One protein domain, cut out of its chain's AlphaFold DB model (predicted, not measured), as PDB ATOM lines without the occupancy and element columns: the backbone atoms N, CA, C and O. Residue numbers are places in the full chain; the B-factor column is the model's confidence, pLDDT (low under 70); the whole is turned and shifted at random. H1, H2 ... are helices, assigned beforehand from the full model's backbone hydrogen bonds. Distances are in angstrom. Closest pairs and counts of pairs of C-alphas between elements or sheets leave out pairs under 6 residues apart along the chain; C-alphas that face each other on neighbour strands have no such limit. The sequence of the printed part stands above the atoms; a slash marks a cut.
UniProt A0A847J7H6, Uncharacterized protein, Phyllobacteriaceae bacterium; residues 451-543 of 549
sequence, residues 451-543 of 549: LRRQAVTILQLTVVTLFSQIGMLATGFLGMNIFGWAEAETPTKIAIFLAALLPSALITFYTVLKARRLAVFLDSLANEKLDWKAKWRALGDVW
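This is residues 451 to 543 of the 549 residues of an uncharacterized protein of Phyllobacteriaceae bacterium (UniProt A0A847J7H6). Two long helices, H1 and H2, form a hairpin that splays open like a V, and a small hairpin of two short helices, H3 and H4, makes a head at the far end of H2. The beginning of H1, residues 451 to 462, sticks out as a free arm. The printed part has 93 residues with four named helices, H1, H2, H3 and H4 in chain order, and no named strand: all helix. It is only just loose, close to extended, with a radius of gyration of the C-alphas of 18.5 A, and flat, spanning 55 by 38 by 20 A.

H1, residues 451 to 479, touches H2, residues 490 to 513, with residues 466 to 478 alone. Their closest C-alphas, of Ala 474 and Leu 501, are 4.9 A apart. This helical hairpin runs opposite ways at a shallow tilt of 32 degrees. H2 and H3, residues 515 to 526, meet only through their link. H3 touches H4, residues 532 to 543, in a second helical hairpin, opposite ways at a shallow tilt of 4 degrees; their closest C-alphas, of Arg 517 and Val 542, are 5.3 A apart. H1 is apart from H3 and H4, and H2 is apart from H4. Every O i to N i+4 pair is within hydrogen-bond range in H3; the counts are 24 of 25 in H1, 19 of 20 in H2 and 7 of 8 in H4.

H1 begins at C-alpha 451 (147.088, 181.753, 171.082) and is 40.2 A long from first to last C-alpha. H2 begins at C-alpha 490 (136.489, 212.684, 206.806) and is 34.4 A long. H3 measures 16.4 A and H4 18.2 A, ending at C-alpha 543 (129.039, 175.876, 195.309).

The C-alphas farthest apart, of Glu 489 and Lys 529, are 56.2 A apart. The printed part has no cut and no long link. The mean pLDDT of the printed part is 77.2, with 24 residues under 70, among them 481 to 487 and 524 to 528.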
ATOM      1  N   LEU A 451     148.113 182.131 170.106       82.12
ATOM      2  CA  LEU A 451     147.088 181.753 171.082       82.12
ATOM      3  C   LEU A 451     147.613 181.876 172.517       82.12
ATOM      4  O   LEU A 451     146.938 182.439 173.384       82.12
ATOM      5  N   ARG A 452     148.855 181.443 172.770       82.25
ATOM      6  CA  ARG A 452     149.496 181.576 174.087       82.25
ATOM      7  C   ARG A 452     149.637 183.041 174.511       82.25
ATOM      8  O   ARG A 452     149.306 183.385 175.647       82.25
ATOM      9  N   ARG A 453     150.104 183.925 173.624       81.19
ATOM     10  CA  ARG A 453     150.269 185.362 173.932       81.19
ATOM     11  C   ARG A 453     148.932 186.080 174.111       81.19
ATOM     12  O   ARG A 453     148.821 186.936 174.994       81.19
ATOM     13  N   GLN A 454     147.920 185.726 173.319       84.06
ATOM     14  CA  GLN A 454     146.559 186.243 173.485       84.06
ATOM     15  C   GLN A 454     145.985 185.833 174.838       84.06
ATOM     16  O   GLN A 454     145.497 186.696 175.562       84.06
ATOM     17  N   ALA A 455     146.131 184.565 175.231       82.69
ATOM     18  CA  ALA A 455     145.685 184.086 176.537       82.69
ATOM     19  C   ALA A 455     146.337 184.867 177.693       82.69
ATOM     20  O   ALA A 455     145.649 185.268 178.630       82.69
ATOM     21  N   VAL A 456     147.641 185.162 177.605       82.31
ATOM     22  CA  VAL A 456     148.342 185.986 178.610       82.31
ATOM     23  C   VAL A 456     147.820 187.425 178.636       82.31
ATOM     24  O   VAL A 456     147.596 187.972 179.713       82.31
ATOM     25  N   THR A 457     147.593 188.041 177.474       81.75
ATOM     26  CA  THR A 457     147.065 189.418 177.392       81.75
ATOM     27  C   THR A 457     145.649 189.510 177.955       81.75
ATOM     28  O   THR A 457     145.346 190.413 178.731       81.75
ATOM     29  N   ILE A 458     144.792 188.545 177.612       85.19
ATOM     30  CA  ILE A 458     143.426 188.444 178.137       85.19
ATOM     31  C   ILE A 458     143.457 188.279 179.657       85.19
ATOM     32  O   ILE A 458     142.710 188.965 180.356       85.19
ATOM     33  N   LEU A 459     144.350 187.428 180.178       81.69
ATOM     34  CA  LEU A 459     144.534 187.245 181.617       81.69
ATOM     35  C   LEU A 459     144.939 188.559 182.301       81.69
ATOM     36  O   LEU A 459     144.336 188.926 183.306       81.69
ATOM     37  N   GLN A 460     145.909 189.291 181.747       76.69
ATOM     38  CA  GLN A 460     146.338 190.588 182.284       76.69
ATOM     39  C   GLN A 460     145.197 191.610 182.285       76.69
ATOM     40  O   GLN A 460     144.966 192.260 183.304       76.69
ATOM     41  N   LEU A 461     144.452 191.716 181.180       87.94
ATOM     42  CA  LEU A 461     143.308 192.618 181.081       87.94
ATOM     43  C   LEU A 461     142.228 192.248 182.098       87.94
ATOM     44  O   LEU A 461     141.752 193.121 182.810       87.94
ATOM     45  N   THR A 462     141.904 190.960 182.231       86.12
ATOM     46  CA  THR A 462     140.908 190.479 183.198       86.12
ATOM     47  C   THR A 462     141.326 190.807 184.627       86.12
ATOM     48  O   THR A 462     140.507 191.303 185.395       86.12
ATOM     49  N   VAL A 463     142.600 190.608 184.984       81.81
ATOM     50  CA  VAL A 463     143.119 190.980 186.308       81.81
ATOM     51  C   VAL A 463     142.958 192.482 186.554       81.81
ATOM     52  O   VAL A 463     142.419 192.867 187.590       81.81
ATOM     53  N   VAL A 464     143.351 193.332 185.601       85.31
ATOM     54  CA  VAL A 464     143.185 194.791 185.723       85.31
ATOM     55  C   VAL A 464     141.709 195.168 185.850       85.31
ATOM     56  O   VAL A 464     141.351 195.904 186.764       85.31
ATOM     57  N   THR A 465     140.836 194.624 184.996       87.94
ATOM     58  CA  THR A 465     139.391 194.880 185.034       87.94
ATOM     59  C   THR A 465     138.782 194.487 186.375       87.94
ATOM     60  O   THR A 465     138.000 195.263 186.917       87.94
ATOM     61  N   LEU A 466     139.163 193.342 186.945       85.25
ATOM     62  CA  LEU A 466     138.685 192.898 188.256       85.25
ATOM     63  C   LEU A 466     139.063 193.896 189.358       85.25
ATOM     64  O   LEU A 466     138.205 194.304 190.138       85.25
ATOM     65  N   PHE A 467     140.322 194.345 189.399       81.62
ATOM     66  CA  PHE A 467     140.752 195.359 190.368       81.62
ATOM     67  C   PHE A 467     140.052 196.708 190.149       81.62
ATOM     68  O   PHE A 467     139.613 197.335 191.115       81.62
ATOM     69  N   SER A 468     139.882 197.141 188.896       86.00
ATOM     70  CA  SER A 468     139.139 198.361 188.568       86.00
ATOM     71  C   SER A 468     137.666 198.267 188.966       86.00
ATOM     72  O   SER A 468     137.122 199.238 189.478       86.00
ATOM     73  N   GLN A 469     137.020 197.114 188.780       86.88
ATOM     74  CA  GLN A 469     135.632 196.882 189.189       86.88
ATOM     75  C   GLN A 469     135.466 196.959 190.706       86.88
ATOM     76  O   GLN A 469     134.520 197.592 191.167       86.88
ATOM     77  N   ILE A 470     136.401 196.395 191.479       86.50
ATOM     78  CA  ILE A 470     136.412 196.540 192.943       86.50
ATOM     79  C   ILE A 470     136.472 198.025 193.324       86.50
ATOM     80  O   ILE A 470     135.674 198.486 194.139       86.50
ATOM     81  N   GLY A 471     137.378 198.784 192.696       82.69
ATOM     82  CA  GLY A 471     137.508 200.223 192.919       82.69
ATOM     83  C   GLY A 471     136.245 201.005 192.546       82.69
ATOM     84  O   GLY A 471     135.773 201.800 193.350       82.69
ATOM     85  N   MET A 472     135.672 200.749 191.365       87.00
ATOM     86  CA  MET A 472     134.451 201.406 190.876       87.00
ATOM     87  C   MET A 472     133.227 201.101 191.739       87.00
ATOM     88  O   MET A 472     132.418 201.992 191.974       87.00
ATOM     89  N   LEU A 473     133.079 199.867 192.227       84.62
ATOM     90  CA  LEU A 473     131.991 199.511 193.142       84.62
ATOM     91  C   LEU A 473     132.131 200.259 194.472       84.62
ATOM     92  O   LEU A 473     131.155 200.826 194.964       84.62
ATOM     93  N   ALA A 474     133.348 200.314 195.020       82.25
ATOM     94  CA  ALA A 474     133.615 201.007 196.275       82.25
ATOM     95  C   ALA A 474     133.425 202.531 196.162       82.25
ATOM     96  O   ALA A 474     132.830 203.144 197.047       82.25
ATOM     97  N   THR A 475     133.891 203.159 195.074       81.06
ATOM     98  CA  THR A 475     133.723 204.607 194.850       81.06
ATOM     99  C   THR A 475     132.310 204.975 194.416       81.06
ATOM    100  O   THR A 475     131.791 205.996 194.864       81.06
ATOM    101  N   GLY A 476     131.652 204.139 193.610       80.94
ATOM    102  CA  GLY A 476     130.255 204.313 193.221       80.94
ATOM    103  C   GLY A 476     129.333 204.377 194.437       80.94
ATOM    104  O   GLY A 476     128.483 205.260 194.508       80.94
ATOM    105  N   PHE A 477     129.569 203.530 195.444       76.69
ATOM    106  CA  PHE A 477     128.802 203.546 196.693       76.69
ATOM    107  C   PHE A 477     128.910 204.880 197.457       76.69
ATOM    108  O   PHE A 477     127.930 205.339 198.040       76.69
ATOM    109  N   LEU A 478     130.071 205.543 197.412       73.50
ATOM    110  CA  LEU A 478     130.268 206.878 197.997       73.50
ATOM    111  C   LEU A 478     129.703 208.009 197.134       73.50
ATOM    112  O   LEU A 478     129.241 209.010 197.673       73.50
ATOM    113  N   GLY A 479     129.761 207.867 195.808       69.44
ATOM    114  CA  GLY A 479     129.260 208.860 194.853       69.44
ATOM    115  C   GLY A 479     127.735 208.886 194.724       69.44
ATOM    116  O   GLY A 479     127.176 209.832 194.171       69.44
ATOM    117  N   MET A 480     127.041 207.865 195.235       74.81
ATOM    118  CA  MET A 480     125.583 207.811 195.242       74.81
ATOM    119  C   MET A 480     125.001 208.848 196.213       74.81
ATOM    120  O   MET A 480     125.023 208.676 197.431       74.81
ATOM    121  N   ASN A 481     124.366 209.886 195.662       65.94
ATOM    122  CA  ASN A 481     123.676 210.939 196.422       65.94
ATOM    123  C   ASN A 481     122.404 210.458 197.161       65.94
ATOM    124  O   ASN A 481     121.650 211.252 197.710       65.94
ATOM    125  N   ILE A 482     122.138 209.150 197.174       63.62
ATOM    126  CA  ILE A 482     120.970 208.549 197.835       63.62
ATOM    127  C   ILE A 482     121.059 208.690 199.363       63.62
ATOM    128  O   ILE A 482     120.038 208.740 200.040       63.62
ATOM    129  N   PHE A 483     122.272 208.785 199.907       65.25
ATOM    130  CA  PHE A 483     122.519 208.737 201.349       65.25
ATOM    131  C   PHE A 483     123.090 210.042 201.937       65.25
ATOM    132  O   PHE A 483     123.380 210.092 203.127       65.25
ATOM    133  N   GLY A 484     123.269 211.096 201.129       64.75
ATOM    134  CA  GLY A 484     123.649 212.429 201.625       64.75
ATOM    135  C   GLY A 484     125.036 212.537 202.281       64.75
ATOM    136  O   GLY A 484     125.256 213.408 203.115       64.75
ATOM    137  N   TRP A 485     126.000 211.684 201.919       66.50
ATOM    138  CA  TRP A 485     127.321 211.610 202.573       66.50
ATOM    139  C   TRP A 485     128.254 212.818 202.347       66.50
ATOM    140  O   TRP A 485     129.378 212.829 202.857       66.50
ATOM    141  N   ALA A 486     127.836 213.827 201.578       65.31
ATOM    142  CA  ALA A 486     128.672 214.969 201.202       65.31
ATOM    143  C   ALA A 486     129.153 215.784 202.419       65.31
ATOM    144  O   ALA A 486     130.312 216.208 202.451       65.31
ATOM    145  N   GLU A 487     128.321 215.905 203.456       67.56
ATOM    146  CA  GLU A 487     128.583 216.710 204.662       67.56
ATOM    147  C   GLU A 487     129.239 215.919 205.813       67.56
ATOM    148  O   GLU A 487     129.564 216.487 206.851       67.56
ATOM    149  N   ALA A 488     129.483 214.612 205.642       70.81
ATOM    150  CA  ALA A 488     130.056 213.774 206.697       70.81
ATOM    151  C   ALA A 488     131.542 214.084 206.978       70.81
ATOM    152  O   ALA A 488     132.312 214.403 206.062       70.81
ATOM    153  N   GLU A 489     131.960 213.918 208.237       80.12
ATOM    154  CA  GLU A 489     133.361 214.033 208.654       80.12
ATOM    155  C   GLU A 489     134.264 213.035 207.897       80.12
ATOM    156  O   GLU A 489     133.894 211.884 207.643       80.12
ATOM    157  N   THR A 490     135.478 213.470 207.541       78.06
ATOM    158  CA  THR A 490     136.489 212.684 206.806       78.06
ATOM    159  C   THR A 490     136.725 211.260 207.348       78.06
ATOM    160  O   THR A 490     136.745 210.334 206.533       78.06
ATOM    161  N   PRO A 491     136.863 211.012 208.669       82.25
ATOM    162  CA  PRO A 491     137.015 209.650 209.197       82.25
ATOM    163  C   PRO A 491     135.808 208.744 208.913       82.25
ATOM    164  O   PRO A 491     135.983 207.571 208.582       82.25
ATOM    165  N   THR A 492     134.589 209.281 208.962       79.81
ATOM    166  CA  THR A 492     133.357 208.531 208.673       79.81
ATOM    167  C   THR A 492     133.281 208.143 207.196       79.81
ATOM    168  O   THR A 492     132.945 207.004 206.870       79.81
ATOM    169  N   LYS A 493     133.695 209.042 206.292       78.00
ATOM    170  CA  LYS A 493     133.816 208.753 204.851       78.00
ATOM    171  C   LYS A 493     134.811 207.618 204.572       78.00
ATOM    172  O   LYS A 493     134.528 206.745 203.753       78.00
ATOM    173  N   ILE A 494     135.941 207.589 205.285       81.31
ATOM    174  CA  ILE A 494     136.950 206.519 205.174       81.31
ATOM    175  C   ILE A 494     136.397 205.180 205.686       81.31
ATOM    176  O   ILE A 494     136.597 204.150 205.042       81.31
ATOM    177  N   ALA A 495     135.673 205.175 206.810       84.50
ATOM    178  CA  ALA A 495     135.076 203.957 207.357       84.50
ATOM    179  C   ALA A 495     134.036 203.345 206.402       84.50
ATOM    180  O   ALA A 495     134.055 202.138 206.160       84.50
ATOM    181  N   ILE A 496     133.180 204.178 205.803       81.88
ATOM    182  CA  ILE A 496     132.182 203.749 204.812       81.88
ATOM    183  C   ILE A 496     132.863 203.217 203.547       81.88
ATOM    184  O   ILE A 496     132.465 202.172 203.033       81.88
ATOM    185  N   PHE A 497     133.927 203.879 203.077       83.31
ATOM    186  CA  PHE A 497     134.719 203.388 201.950       83.31
ATOM    187  C   PHE A 497     135.272 201.983 202.206       83.31
ATOM    188  O   PHE A 497     135.096 201.097 201.376       83.31
ATOM    189  N   LEU A 498     135.903 201.757 203.363       85.62
ATOM    190  CA  LEU A 498     136.457 200.448 203.724       85.62
ATOM    191  C   LEU A 498     135.365 199.383 203.888       85.62
ATOM    192  O   LEU A 498     135.558 198.245 203.455       85.62
ATOM    193  N   ALA A 499     134.216 199.753 204.460       85.81
ATOM    194  CA  ALA A 499     133.065 198.870 204.623       85.81
ATOM    195  C   ALA A 499     132.416 198.466 203.288       85.81
ATOM    196  O   ALA A 499     131.836 197.389 203.216       85.81
ATOM    197  N   ALA A 500     132.535 199.279 202.233       84.50
ATOM    198  CA  ALA A 500     132.128 198.909 200.875       84.50
ATOM    199  C   ALA A 500     133.233 198.129 200.135       84.50
ATOM    200  O   ALA A 500     132.972 197.103 199.511       84.50
ATOM    201  N   LEU A 501     134.487 198.574 200.252       86.75
ATOM    202  CA  LEU A 501     135.635 198.004 199.550       86.75
ATOM    203  C   LEU A 501     135.912 196.552 199.955       86.75
ATOM    204  O   LEU A 501     136.111 195.708 199.083       86.75
ATOM    205  N   LEU A 502     135.935 196.250 201.259       87.62
ATOM    206  CA  LEU A 502     136.294 194.920 201.762       87.62
ATOM    207  C   LEU A 502     135.308 193.830 201.295       87.62
ATOM    208  O   LEU A 502     135.773 192.843 200.721       87.62
ATOM    209  N   PRO A 503     133.975 193.982 201.444       86.94
ATOM    210  CA  PRO A 503     133.017 193.020 200.902       86.94
ATOM    211  C   PRO A 503     133.067 192.920 199.379       86.94
ATOM    212  O   PRO A 503     133.046 191.808 198.856       86.94
ATOM    213  N   SER A 504     133.178 194.043 198.656       84.75
ATOM    214  CA  SER A 504     133.278 194.024 197.191       84.75
ATOM    215  C   SER A 504     134.521 193.265 196.717       84.75
ATOM    216  O   SER A 504     134.422 192.427 195.817       84.75
ATOM    217  N   ALA A 505     135.675 193.488 197.351       85.31
ATOM    218  CA  ALA A 505     136.898 192.745 197.067       85.31
ATOM    219  C   ALA A 505     136.723 191.249 197.361       85.31
ATOM    220  O   ALA A 505     137.040 190.414 196.517       85.31
ATOM    221  N   LEU A 506     136.166 190.904 198.524       86.00
ATOM    222  CA  LEU A 506     135.997 189.520 198.964       86.00
ATOM    223  C   LEU A 506     135.043 188.740 198.047       86.00
ATOM    224  O   LEU A 506     135.365 187.623 197.642       86.00
ATOM    225  N   ILE A 507     133.927 189.351 197.637       85.56
ATOM    226  CA  ILE A 507     132.996 188.784 196.650       85.56
ATOM    227  C   ILE A 507     133.684 188.616 195.294       85.56
ATOM    228  O   ILE A 507     133.548 187.564 194.665       85.56
ATOM    229  N   THR A 508     134.452 189.612 194.846       83.31
ATOM    230  CA  THR A 508     135.138 189.559 193.547       83.31
ATOM    231  C   THR A 508     136.181 188.442 193.526       83.31
ATOM    232  O   THR A 508     136.144 187.588 192.642       83.31
ATOM    233  N   PHE A 509     137.051 188.359 194.536       82.25
ATOM    234  CA  PHE A 509     138.039 187.281 194.648       82.25
ATOM    235  C   PHE A 509     137.385 185.905 194.775       82.25
ATOM    236  O   PHE A 509     137.814 184.954 194.119       82.25
ATOM    237  N   TYR A 510     136.312 185.795 195.561       81.56
ATOM    238  CA  TYR A 510     135.553 184.553 195.683       81.56
ATOM    239  C   TYR A 510     134.945 184.112 194.341       81.56
ATOM    240  O   TYR A 510     135.000 182.934 193.983       81.56
ATOM    241  N   THR A 511     134.433 185.065 193.561       79.75
ATOM    242  CA  THR A 511     133.901 184.820 192.213       79.75
ATOM    243  C   THR A 511     135.001 184.343 191.266       79.75
ATOM    244  O   THR A 511     134.805 183.363 190.550       79.75
ATOM    245  N   VAL A 512     136.188 184.956 191.313       78.06
ATOM    246  CA  VAL A 512     137.359 184.555 190.509       78.06
ATOM    247  C   VAL A 512     137.817 183.135 190.845       78.06
ATOM    248  O   VAL A 512     138.015 182.326 189.941       78.06
ATOM    249  N   LEU A 513     137.901 182.782 192.132       78.38
ATOM    250  CA  LEU A 513     138.250 181.423 192.577       78.38
ATOM    251  C   LEU A 513     137.274 180.356 192.051       78.38
ATOM    252  O   LEU A 513     137.645 179.194 191.881       78.38
ATOM    253  N   LYS A 514     136.023 180.741 191.780       79.19
ATOM    254  CA  LYS A 514     134.970 179.867 191.242       79.19
ATOM    255  C   LYS A 514     134.685 180.090 189.753       79.19
ATOM    256  O   LYS A 514     133.813 179.405 189.215       79.19
ATOM    257  N   ALA A 515     135.435 180.955 189.065       76.19
ATOM    258  CA  ALA A 515     135.147 181.398 187.698       76.19
ATOM    259  C   ALA A 515     135.014 180.237 186.701       76.19
ATOM    260  O   ALA A 515     134.085 180.216 185.900       76.19
ATOM    261  N   ARG A 516     135.869 179.208 186.803       68.31
ATOM    262  CA  ARG A 516     135.794 178.017 185.936       68.31
ATOM    263  C   ARG A 516     134.474 177.253 186.089       68.31
ATOM    264  O   ARG A 516     133.939 176.757 185.107       68.31
ATOM    265  N   ARG A 517     133.933 177.163 187.308       71.06
ATOM    266  CA  ARG A 517     132.649 176.489 187.573       71.06
ATOM    267  C   ARG A 517     131.464 177.354 187.147       71.06
ATOM    268  O   ARG A 517     130.486 176.827 186.633       71.06
ATOM    269  N   LEU A 518     131.578 178.670 187.319       71.19
ATOM    270  CA  LEU A 518     130.594 179.636 186.832       71.19
ATOM    271  C   LEU A 518     130.498 179.639 185.300       71.19
ATOM    272  O   LEU A 518     129.391 179.680 184.779       71.19
ATOM    273  N   ALA A 519     131.622 179.526 184.585       69.69
ATOM    274  CA  ALA A 519     131.636 179.414 183.126       69.69
ATOM    275  C   ALA A 519     130.886 178.161 182.640       69.69
ATOM    276  O   ALA A 519     129.998 178.262 181.803       69.69
ATOM    277  N   VAL A 520     131.150 177.000 183.254       68.88
ATOM    278  CA  VAL A 520     130.429 175.743 182.963       68.88
ATOM    279  C   VAL A 520     128.926 175.869 183.247       68.88
ATOM    280  O   VAL A 520     128.097 175.341 182.506       68.88
ATOM    281  N   PHE A 521     128.554 176.589 184.307       72.75
ATOM    282  CA  PHE A 521     127.156 176.893 184.585       72.75
ATOM    283  C   PHE A 521     126.534 177.797 183.506       72.75
ATOM    284  O   PHE A 521     125.431 177.503 183.045       72.75
ATOM    285  N   LEU A 522     127.227 178.845 183.057       70.56
ATOM    286  CA  LEU A 522     126.743 179.729 181.991       70.56
ATOM    287  C   LEU A 522     126.551 178.980 180.663       70.56
ATOM    288  O   LEU A 522     125.505 179.142 180.037       70.56
ATOM    289  N   ASP A 523     127.474 178.088 180.296       71.19
ATOM    290  CA  ASP A 523     127.329 177.216 179.120       71.19
ATOM    291  C   ASP A 523     126.099 176.300 179.240       71.19
ATOM    292  O   ASP A 523     125.340 176.114 178.286       71.19
ATOM    293  N   SER A 524     125.838 175.767 180.440       69.62
ATOM    294  CA  SER A 524     124.630 174.973 180.705       69.62
ATOM    295  C   SER A 524     123.340 175.802 180.631       69.62
ATOM    296  O   SER A 524     122.273 175.285 180.293       69.62
ATOM    297  N   LEU A 525     123.424 177.101 180.925       69.19
ATOM    298  CA  LEU A 525     122.290 178.014 180.878       69.19
ATOM    299  C   LEU A 525     121.940 178.396 179.433       69.19
ATOM    300  O   LEU A 525     120.754 178.434 179.093       69.19
ATOM    301  N   ALA A 526     122.967 178.613 178.603       66.69
ATOM    302  CA  ALA A 526     122.866 178.946 177.182       66.69
ATOM    303  C   ALA A 526     122.423 177.761 176.305       66.69
ATOM    304  O   ALA A 526     121.913 177.958 175.205       66.69
ATOM    305  N   ASN A 527     122.569 176.525 176.784       69.62
ATOM    306  CA  ASN A 527     122.099 175.345 176.069       69.62
ATOM    307  C   ASN A 527     120.563 175.209 176.169       69.62
ATOM    308  O   ASN A 527     120.001 174.899 177.226       69.62
ATOM    309  N   GLU A 528     119.869 175.439 175.052       67.25
ATOM    310  CA  GLU A 528     118.401 175.381 174.948       67.25
ATOM    311  C   GLU A 528     117.825 173.967 175.122       67.25
ATOM    312  O   GLU A 528     116.643 173.814 175.419       67.25
ATOM    313  N   LYS A 529     118.654 172.921 175.004       70.38
ATOM    314  CA  LYS A 529     118.229 171.514 175.127       70.38
ATOM    315  C   LYS A 529     118.162 171.004 176.572       70.38
ATOM    316  O   LYS A 529     117.767 169.861 176.790       70.38
ATOM    317  N   LEU A 530     118.584 171.802 177.555       66.62
ATOM    318  CA  LEU A 530     118.603 171.399 178.964       66.62
ATOM    319  C   LEU A 530     117.319 171.815 179.691       66.62
ATOM    320  O   LEU A 530     116.949 172.988 179.708       66.62
ATOM    321  N   ASP A 531     116.689 170.843 180.355       73.06
ATOM    322  CA  ASP A 531     115.516 171.056 181.205       73.06
ATOM    323  C   ASP A 531     115.847 171.966 182.406       73.06
ATOM    324  O   ASP A 531     116.957 171.957 182.949       73.06
ATOM    325  N   TRP A 532     114.866 172.744 182.861       67.31
ATOM    326  CA  TRP A 532     115.007 173.768 183.903       67.31
ATOM    327  C   TRP A 532     115.602 173.201 185.202       67.31
ATOM    328  O   TRP A 532     116.454 173.824 185.837       67.31
ATOM    329  N   LYS A 533     115.246 171.961 185.566       74.19
ATOM    330  CA  LYS A 533     115.814 171.259 186.734       74.19
ATOM    331  C   LYS A 533     117.312 170.966 186.598       74.19
ATOM    332  O   LYS A 533     118.016 170.951 187.607       74.19
ATOM    333  N   ALA A 534     117.808 170.734 185.384       68.06
ATOM    334  CA  ALA A 534     119.230 170.518 185.131       68.06
ATOM    335  C   ALA A 534     120.024 171.827 185.272       68.06
ATOM    336  O   ALA A 534     121.092 171.819 185.883       68.06
ATOM    337  N   LYS A 535     119.456 172.956 184.825       70.06
ATOM    338  CA  LYS A 535     120.054 174.293 184.998       70.06
ATOM    339  C   LYS A 535     120.192 174.667 186.480       70.06
ATOM    340  O   LYS A 535     121.259 175.090 186.913       70.06
ATOM    341  N   TRP A 536     119.171 174.408 187.302       69.88
ATOM    342  CA  TRP A 536     119.241 174.653 188.754       69.88
ATOM    343  C   TRP A 536     120.212 173.725 189.504       69.88
ATOM    344  O   TRP A 536     120.814 174.147 190.492       69.88
ATOM    345  N   ARG A 537     120.420 172.482 189.044       71.75
ATOM    346  CA  ARG A 537     121.478 171.615 189.599       71.75
ATOM    347  C   ARG A 537     122.872 172.111 189.243       71.75
ATOM    348  O   ARG A 537     123.715 172.162 190.131       71.75
ATOM    349  N   ALA A 538     123.084 172.513 187.990       65.25
ATOM    350  CA  ALA A 538     124.354 173.077 187.547       65.25
ATOM    351  C   ALA A 538     124.719 174.329 188.360       65.25
ATOM    352  O   ALA A 538     125.871 174.477 188.759       65.25
ATOM    353  N   LEU A 539     123.725 175.162 188.696       69.56
ATOM    354  CA  LEU A 539     123.880 176.289 189.616       69.56
ATOM    355  C   LEU A 539     124.356 175.805 191.003       69.56
ATOM    356  O   LEU A 539     125.386 176.250 191.499       69.56
ATOM    357  N   GLY A 540     123.660 174.835 191.608       69.81
ATOM    358  CA  GLY A 540     124.018 174.274 192.918       69.81
ATOM    359  C   GLY A 540     125.410 173.622 192.980       69.81
ATOM    360  O   GLY A 540     126.080 173.688 194.013       69.81
ATOM    361  N   ASP A 541     125.877 173.029 191.882       71.31
ATOM    362  CA  ASP A 541     127.176 172.354 191.805       71.31
ATOM    363  C   ASP A 541     128.368 173.328 191.713       71.31
ATOM    364  O   ASP A 541     129.492 172.966 192.082       71.31
ATOM    365  N   VAL A 542     128.139 174.603 191.361       68.12
ATOM    366  CA  VAL A 542     129.160 175.666 191.471       68.12
ATOM    367  C   VAL A 542     129.675 175.776 192.915       68.12
ATOM    368  O   VAL A 542     130.887 175.919 193.153       68.12
ATOM    369  N   TRP A 543     128.770 175.631 193.890       70.25
ATOM    370  CA  TRP A 543     129.039 175.876 195.309       70.25
ATOM    371  C   TRP A 543     129.297 174.623 196.147       70.25
ATOM    372  O   TRP A 543     129.783 174.750 197.270       70.25
TER     373      TRP A 543